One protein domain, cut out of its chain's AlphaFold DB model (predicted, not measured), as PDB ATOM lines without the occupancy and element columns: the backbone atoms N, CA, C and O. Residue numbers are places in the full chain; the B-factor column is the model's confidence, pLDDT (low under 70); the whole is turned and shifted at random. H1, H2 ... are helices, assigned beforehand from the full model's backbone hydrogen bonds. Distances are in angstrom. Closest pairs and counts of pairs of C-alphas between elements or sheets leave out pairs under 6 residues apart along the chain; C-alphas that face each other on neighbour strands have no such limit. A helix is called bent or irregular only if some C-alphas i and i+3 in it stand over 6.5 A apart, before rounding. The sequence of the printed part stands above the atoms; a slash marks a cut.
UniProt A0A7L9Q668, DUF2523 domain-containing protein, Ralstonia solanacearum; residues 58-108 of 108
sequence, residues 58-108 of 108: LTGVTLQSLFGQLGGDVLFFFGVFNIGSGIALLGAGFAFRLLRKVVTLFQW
ATOM      1  N   LEU A  58      19.836  20.856  31.440       60.47
ATOM      2  CA  LEU A  58      18.639  20.013  31.320       60.47
ATOM      3  C   LEU A  58      18.535  18.934  32.409       60.47
ATOM      4  O   LEU A  58      17.447  18.413  32.636       60.47
ATOM      5  N   THR A  59      19.640  18.577  33.071       64.94
ATOM      6  CA  THR A  59      19.673  17.501  34.077       64.94
ATOM      7  C   THR A  59      19.438  17.986  35.506       64.94
ATOM      8  O   THR A  59      18.962  17.210  36.329       64.94
ATOM      9  N   GLY A  60      19.746  19.249  35.819       61.94
ATOM     10  CA  GLY A  60      19.623  19.783  37.183       61.94
ATOM     11  C   GLY A  60      18.348  20.576  37.464       61.94
ATOM     12  O   GLY A  60      17.939  20.690  38.616       61.94
ATOM     13  N   VAL A  61      17.727  21.155  36.433       66.56
ATOM     14  CA  VAL A  61      16.657  22.139  36.609       66.56
ATOM     15  C   VAL A  61      15.654  22.019  35.465       66.56
ATOM     16  O   VAL A  61      15.954  22.336  34.317       66.56
ATOM     17  N   THR A  62      14.430  21.584  35.764       71.06
ATOM     18  CA  THR A  62      13.344  21.644  34.776       71.06
ATOM     19  C   THR A  62      12.784  23.063  34.725       71.06
ATOM     20  O   THR A  62      12.690  23.730  35.759       71.06
ATOM     21  N   LEU A  63      12.345  23.523  33.550       71.00
ATOM     22  CA  LEU A  63      11.619  24.797  33.434       71.00
ATOM     23  C   LEU A  63      10.446  24.848  34.424       71.00
ATOM     24  O   LEU A  63      10.255  25.855  35.097       71.00
ATOM     25  N   GLN A  64       9.742  23.727  34.603       72.69
ATOM     26  CA  GLN A  64       8.664  23.589  35.580       72.69
ATOM     27  C   GLN A  64       9.121  23.899  37.017       72.69
ATOM     28  O   GLN A  64       8.433  24.616  37.738       72.69
ATOM     29  N   SER A  65      10.293  23.401  37.429       77.12
ATOM     30  CA  SER A  65      10.848  23.646  38.768       77.12
ATOM     31  C   SER A  65      11.279  25.099  38.996       77.12
ATOM     32  O   SER A  65      11.239  25.568  40.132       77.12
ATOM     33  N   LEU A  66      11.651  25.821  37.933       75.38
ATOM     34  CA  LEU A  66      11.948  27.255  37.993       75.38
ATOM     35  C   LEU A  66      10.670  28.088  38.061       75.38
ATOM     36  O   LEU A  66      10.588  29.011  38.866       75.38
ATOM     37  N   PHE A  67       9.656  27.740  37.266       76.50
ATOM     38  CA  PHE A  67       8.361  28.421  37.303       76.50
ATOM     39  C   PHE A  67       7.644  28.222  38.640       76.50
ATOM     40  O   PHE A  67       7.028  29.157  39.141       76.50
ATOM     41  N   GLY A  68       7.783  27.048  39.261       75.94
ATOM     42  CA  GLY A  68       7.243  26.778  40.596       75.94
ATOM     43  C   GLY A  68       7.889  27.595  41.722       75.94
ATOM     44  O   GLY A  68       7.302  27.703  42.792       75.94
ATOM     45  N   GLN A  69       9.068  28.184  41.492       82.62
ATOM     46  CA  GLN A  69       9.752  29.060  42.453       82.62
ATOM     47  C   GLN A  69       9.413  30.547  42.263       82.62
ATOM     48  O   GLN A  69       9.856  31.380  43.053       82.62
ATOM     49  N   LEU A  70       8.638  30.908  41.233       81.56
ATOM     50  CA  LEU A  70       8.207  32.288  41.025       81.56
ATOM     51  C   LEU A  70       7.114  32.676  42.029       81.56
ATOM     52  O   LEU A  70       6.205  31.900  42.319       81.56
ATOM     53  N   GLY A  71       7.181  33.913  42.526       85.56
ATOM     54  CA  GLY A  71       6.134  34.478  43.379       85.56
ATOM     55  C   GLY A  71       4.786  34.554  42.654       85.56
ATOM     56  O   GLY A  71       4.736  34.772  41.441       85.56
ATOM     57  N   GLY A  72       3.689  34.406  43.405       84.62
ATOM     58  CA  GLY A  72       2.323  34.368  42.862       84.62
ATOM     59  C   GLY A  72       1.969  35.564  41.970       84.62
ATOM     60  O   GLY A  72       1.325  35.383  40.937       84.62
ATOM     61  N   ASP A  73       2.475  36.756  42.294       85.69
ATOM     62  CA  ASP A  73       2.256  37.973  41.501       85.69
ATOM     63  C   ASP A  73       2.907  37.890  40.110       85.69
ATOM     64  O   ASP A  73       2.339  38.325  39.110       85.69
ATOM     65  N   VAL A  74       4.085  37.270  40.015       82.94
ATOM     66  CA  VAL A  74       4.785  37.063  38.740       82.94
ATOM     67  C   VAL A  74       4.064  36.006  37.905       82.94
ATOM     68  O   VAL A  74       3.891  36.188  36.701       82.94
ATOM     69  N   LEU A  75       3.583  34.931  38.540       84.12
ATOM     70  CA  LEU A  75       2.785  33.900  37.870       84.12
ATOM     71  C   LEU A  75       1.461  34.451  37.323       84.12
ATOM     72  O   LEU A  75       1.049  34.069  36.226       84.12
ATOM     73  N   PHE A  76       0.830  35.392  38.033       84.38
ATOM     74  CA  PHE A  76      -0.362  36.090  37.552       84.38
ATOM     75  C   PHE A  76      -0.090  36.822  36.231       84.38
ATOM     76  O   PHE A  76      -0.792  36.598  35.243       84.38
ATOM     77  N   PHE A  77       0.978  37.626  36.161       86.25
ATOM     78  CA  PHE A  77       1.352  38.306  34.918       86.25
ATOM     79  C   PHE A  77       1.785  37.333  33.811       86.25
ATOM     80  O   PHE A  77       1.494  37.575  32.641       86.25
ATOM     81  N   PHE A  78       2.400  36.199  34.156       83.75
ATOM     82  CA  PHE A  78       2.700  35.123  33.202       83.75
ATOM     83  C   PHE A  78       1.447  34.568  32.514       83.75
ATOM     84  O   PHE A  78       1.478  34.298  31.308       83.75
ATOM     85  N   GLY A  79       0.352  34.424  33.267       82.56
ATOM     86  CA  GLY A  79      -0.955  34.044  32.737       82.56
ATOM     87  C   GLY A  79      -1.560  35.133  31.850       82.56
ATOM     88  O   GLY A  79      -1.972  34.850  30.728       82.56
ATOM     89  N   VAL A  80      -1.544  36.390  32.307       88.25
ATOM     90  CA  VAL A  80      -2.097  37.537  31.561       88.25
ATOM     91  C   VAL A  80      -1.402  37.725  30.209       88.25
ATOM     92  O   VAL A  80      -2.061  37.873  29.182       88.25
ATOM     93  N   PHE A  81      -0.069  37.665  30.181       88.50
ATOM     94  CA  PHE A  81       0.714  37.826  28.954       88.50
ATOM     95  C   PHE A  81       0.818  36.544  28.113       88.50
ATOM     96  O   PHE A  81       1.476  36.557  27.075       88.50
ATOM     97  N   ASN A  82       0.173  35.444  28.527       86.06
ATOM     98  CA  ASN A  82       0.195  34.154  27.827       86.06
ATOM     99  C   ASN A  82       1.616  33.661  27.492       86.06
ATOM    100  O   ASN A  82       1.857  33.036  26.455       86.06
ATOM    101  N   ILE A  83       2.573  33.917  28.387       85.50
ATOM    102  CA  ILE A  83       3.990  33.622  28.141       85.50
ATOM    103  C   ILE A  83       4.203  32.114  27.957       85.50
ATOM    104  O   ILE A  83       4.987  31.707  27.102       85.50
ATOM    105  N   GLY A  84       3.453  31.276  28.684       83.06
ATOM    106  CA  GLY A  84       3.505  29.817  28.531       83.06
ATOM    107  C   GLY A  84       3.169  29.355  27.109       83.06
ATOM    108  O   GLY A  84       3.922  28.587  26.513       83.06
ATOM    109  N   SER A  85       2.094  29.888  26.528       85.44
ATOM    110  CA  SER A  85       1.693  29.606  25.145       85.44
ATOM    111  C   SER A  85       2.738  30.100  24.137       85.44
ATOM    112  O   SER A  85       3.036  29.410  23.163       85.44
ATOM    113  N   GLY A  86       3.348  31.265  24.388       85.50
ATOM    114  CA  GLY A  86       4.438  31.797  23.565       85.50
ATOM    115  C   GLY A  86       5.698  30.924  23.592       85.50
ATOM    116  O   GLY A  86       6.275  30.631  22.545       85.50
ATOM    117  N   ILE A  87       6.099  30.441  24.772       86.69
ATOM    118  CA  ILE A  87       7.227  29.511  24.923       86.69
ATOM    119  C   ILE A  87       6.916  28.168  24.251       86.69
ATOM    120  O   ILE A  87       7.782  27.615  23.575       86.69
ATOM    121  N   ALA A  88       5.686  27.660  24.372       85.56
ATOM    122  CA  ALA A  88       5.263  26.436  23.694       85.56
ATOM    123  C   ALA A  88       5.345  26.571  22.164       85.56
ATOM    124  O   ALA A  88       5.847  25.669  21.492       85.56
ATOM    125  N   LEU A  89       4.933  27.718  21.613       91.81
ATOM    126  CA  LEU A  89       5.044  28.010  20.182       91.81
ATOM    127  C   LEU A  89       6.509  28.059  19.716       91.81
ATOM    128  O   LEU A  89       6.851  27.484  18.681       91.81
ATOM    129  N   LEU A  90       7.393  28.689  20.497       90.50
ATOM    130  CA  LEU A  90       8.836  28.689  20.227       90.50
ATOM    131  C   LEU A  90       9.427  27.271  20.284       90.50
ATOM    132  O   LEU A  90      10.207  26.891  19.406       90.50
ATOM    133  N   GLY A  91       9.020  26.471  21.272       87.88
ATOM    134  CA  GLY A  91       9.417  25.070  21.410       87.88
ATOM    135  C   GLY A  91       8.993  24.223  20.210       87.88
ATOM    136  O   GLY A  91       9.808  23.479  19.669       87.88
ATOM    137  N   ALA A  92       7.761  24.395  19.728       89.62
ATOM    138  CA  ALA A  92       7.265  23.723  18.530       89.62
ATOM    139  C   ALA A  92       8.072  24.104  17.274       89.62
ATOM    140  O   ALA A  92       8.438  23.234  16.481       89.62
ATOM    141  N   GLY A  93       8.424  25.385  17.118       91.50
ATOM    142  CA  GLY A  93       9.285  25.845  16.025       91.50
ATOM    143  C   GLY A  93      10.686  25.222  16.066       91.50
ATOM    144  O   GLY A  93      11.222  24.807  15.035       91.50
ATOM    145  N   PHE A  94      11.274  25.096  17.258       88.00
ATOM    146  CA  PHE A  94      12.573  24.446  17.428       88.00
ATOM    147  C   PHE A  94      12.503  22.934  17.176       88.00
ATOM    148  O   PHE A  94      13.365  22.385  16.488       88.00
ATOM    149  N   ALA A  95      11.447  22.271  17.655       85.88
ATOM    150  CA  ALA A  95      11.193  20.856  17.401       85.88
ATOM    151  C   ALA A  95      11.061  20.571  15.899       85.88
ATOM    152  O   ALA A  95      11.703  19.654  15.394       85.88
ATOM    153  N   PHE A  96      10.323  21.404  15.158       90.88
ATOM    154  CA  PHE A  96      10.233  21.300  13.701       90.88
ATOM    155  C   PHE A  96      11.603  21.449  13.025       90.88
ATOM    156  O   PHE A  96      11.953  20.670  12.136       90.88
ATOM    157  N   ARG A  97      12.417  22.418  13.467       87.38
ATOM    158  CA  ARG A  97      13.774  22.618  12.938       87.38
ATOM    159  C   ARG A  97      14.667  21.395  13.167       87.38
ATOM    160  O   ARG A  97      15.404  21.015  12.257       87.38
ATOM    161  N   LEU A  98      14.623  20.795  14.357       85.38
ATOM    162  CA  LEU A  98      15.390  19.586  14.668       85.38
ATOM    163  C   LEU A  98      14.896  18.381  13.872       85.38
ATOM    164  O   LEU A  98      15.702  17.689  13.257       85.38
ATOM    165  N   LEU A  99      13.581  18.173  13.823       87.12
ATOM    166  CA  LEU A  99      12.967  17.091  13.061       87.12
ATOM    167  C   LEU A  99      13.364  17.171  11.586       87.12
ATOM    168  O   LEU A  99      13.756  16.167  10.999       87.12
ATOM    169  N   ARG A 100      13.377  18.376  11.009       86.12
ATOM    170  CA  ARG A 100      13.865  18.585   9.646       86.12
ATOM    171  C   ARG A 100      15.324  18.170   9.486       86.12
ATOM    172  O   ARG A 100      15.615  17.461   8.534       86.12
ATOM    173  N   LYS A 101      16.221  18.569  10.396       82.75
ATOM    174  CA  LYS A 101      17.637  18.161  10.338       82.75
ATOM    175  C   LYS A 101      17.779  16.640  10.337       82.75
ATOM    176  O   LYS A 101      18.563  16.125   9.556       82.75
ATOM    177  N   VAL A 102      17.000  15.931  11.151       80.94
ATOM    178  CA  VAL A 102      17.019  14.461  11.191       80.94
ATOM    179  C   VAL A 102      16.500  13.862   9.880       80.94
ATOM    180  O   VAL A 102      17.172  13.027   9.281       80.94
ATOM    181  N   VAL A 103      15.349  14.333   9.387       81.31
ATOM    182  CA  VAL A 103      14.737  13.844   8.135       81.31
ATOM    183  C   VAL A 103      15.628  14.121   6.921       81.31
ATOM    184  O   VAL A 103      15.676  13.318   5.995       81.31
ATOM    185  N   THR A 104      16.376  15.226   6.922       83.44
ATOM    186  CA  THR A 104      17.323  15.563   5.852       83.44
ATOM    187  C   THR A 104      18.738  15.046   6.117       83.44
ATOM    188  O   THR A 104      19.680  15.625   5.585       83.44
ATOM    189  N   LEU A 105      18.925  14.019   6.957       78.75
ATOM    190  CA  LEU A 105      20.236  13.406   7.237       78.75
ATOM    191  C   LEU A 105      21.326  14.428   7.619       78.75
ATOM    192  O   LEU A 105      22.475  14.330   7.197       78.75
ATOM    193  N   PHE A 106      20.949  15.439   8.398       72.31
ATOM    194  CA  PHE A 106      21.804  16.529   8.873       72.31
ATOM    195  C   PHE A 106      22.435  17.402   7.775       72.31
ATOM    196  O   PHE A 106      23.413  18.098   8.026       72.31
ATOM    197  N   GLN A 107      21.856  17.441   6.573       73.75
ATOM    198  CA  GLN A 107      22.358  18.248   5.450       73.75
ATOM    199  C   GLN A 107      22.096  19.772   5.554       73.75
ATOM    200  O   GLN A 107      22.344  20.498   4.595       73.75
ATOM    201  N   TRP A 108      21.593  20.267   6.693       58.06
ATOM    202  CA  TRP A 108      21.234  21.672   6.968       58.06
ATOM    203  C   TRP A 108      21.701  22.110   8.357       58.06
ATOM    204  O   TRP A 108      21.697  21.270   9.287       58.06
TER     205      TRP A 108
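AT A GLANCE: This is residues 58 to 108 of the 108 residues of the protein "DUF2523 domain-containing protein" of Ralstonia solanacearum (UniProt A0A7L9Q668). An open, flat hook of three helices: the long helix H3 makes the shank, the shorter H2 sits at the corner where the chain turns, and the small helix H1 with the stretch before it makes a short arm on the other side of an open gap. No two of the helices pack closely, and H1 and H3 stand apart across the gap. The printed part has 51 residues, with H1, H2 and H3 in that order along the chain and no named strand; the class is all helix. The whole is extended, with a radius of gyration of the C-alphas of 15.3 A and spans of 46 by 26 by 10 A.

HOW THE PARTS SIT: Residues 58 to 66, of which 63 to 66 belong to H1, residues 63 to 67, stand free. A tight link of 4 residues joins H1 to H2, residues 72 to 80. These two helices are close but not clearly touching: their closest C-alphas, those of Phe 67 and Leu 75, are 7.8 A apart. A tight link of 2 residues joins H2 to H3, residues 83 to 103. H2 and H3 are also close but not clearly touching, and their closest C-alphas are those of Phe 78 and Gly 84, at 7.1 A. They run the same way at a steep tilt of 65 degrees, with their centres 23.8 A apart. H1 and H3 are apart. Residues 84 to 96 of H3 stand free. In H1, H2 and H3 every backbone O i to N i+4 pair is within hydrogen-bond range.

IN THESE COORDINATES: H1, residues 63 to 67, begins at C-alpha 63 at (11.619, 24.797, 33.434). H2, residues 72 to 80, is 12.5 A from first to last C-alpha and begins at C-alpha 72 at (2.323, 34.368, 42.862). H3, residues 83 to 103, is the longest helix, with 21 residues and 30.1 A from first to last C-alpha. It ends at C-alpha 103 at (14.737, 13.844, 8.135), and residues 104 to 108 follow it. None of the three helices is bent or irregular.

THE WHOLE: The two C-alphas farthest apart are those of Asp 73, in H2, and Leu 105, beyond H3, at 45.8 A. The C-alphas of Leu 58 and Trp 108, the first and last printed residues, are 24.5 A apart. The printed part has no cut, and it ends at residue 108, the chain's last residue. There is no long link between the named helices. The mean pLDDT of the printed part is 81.3, and the model's confidence is low, under 70, at residues 58 to 61 and at residue 108.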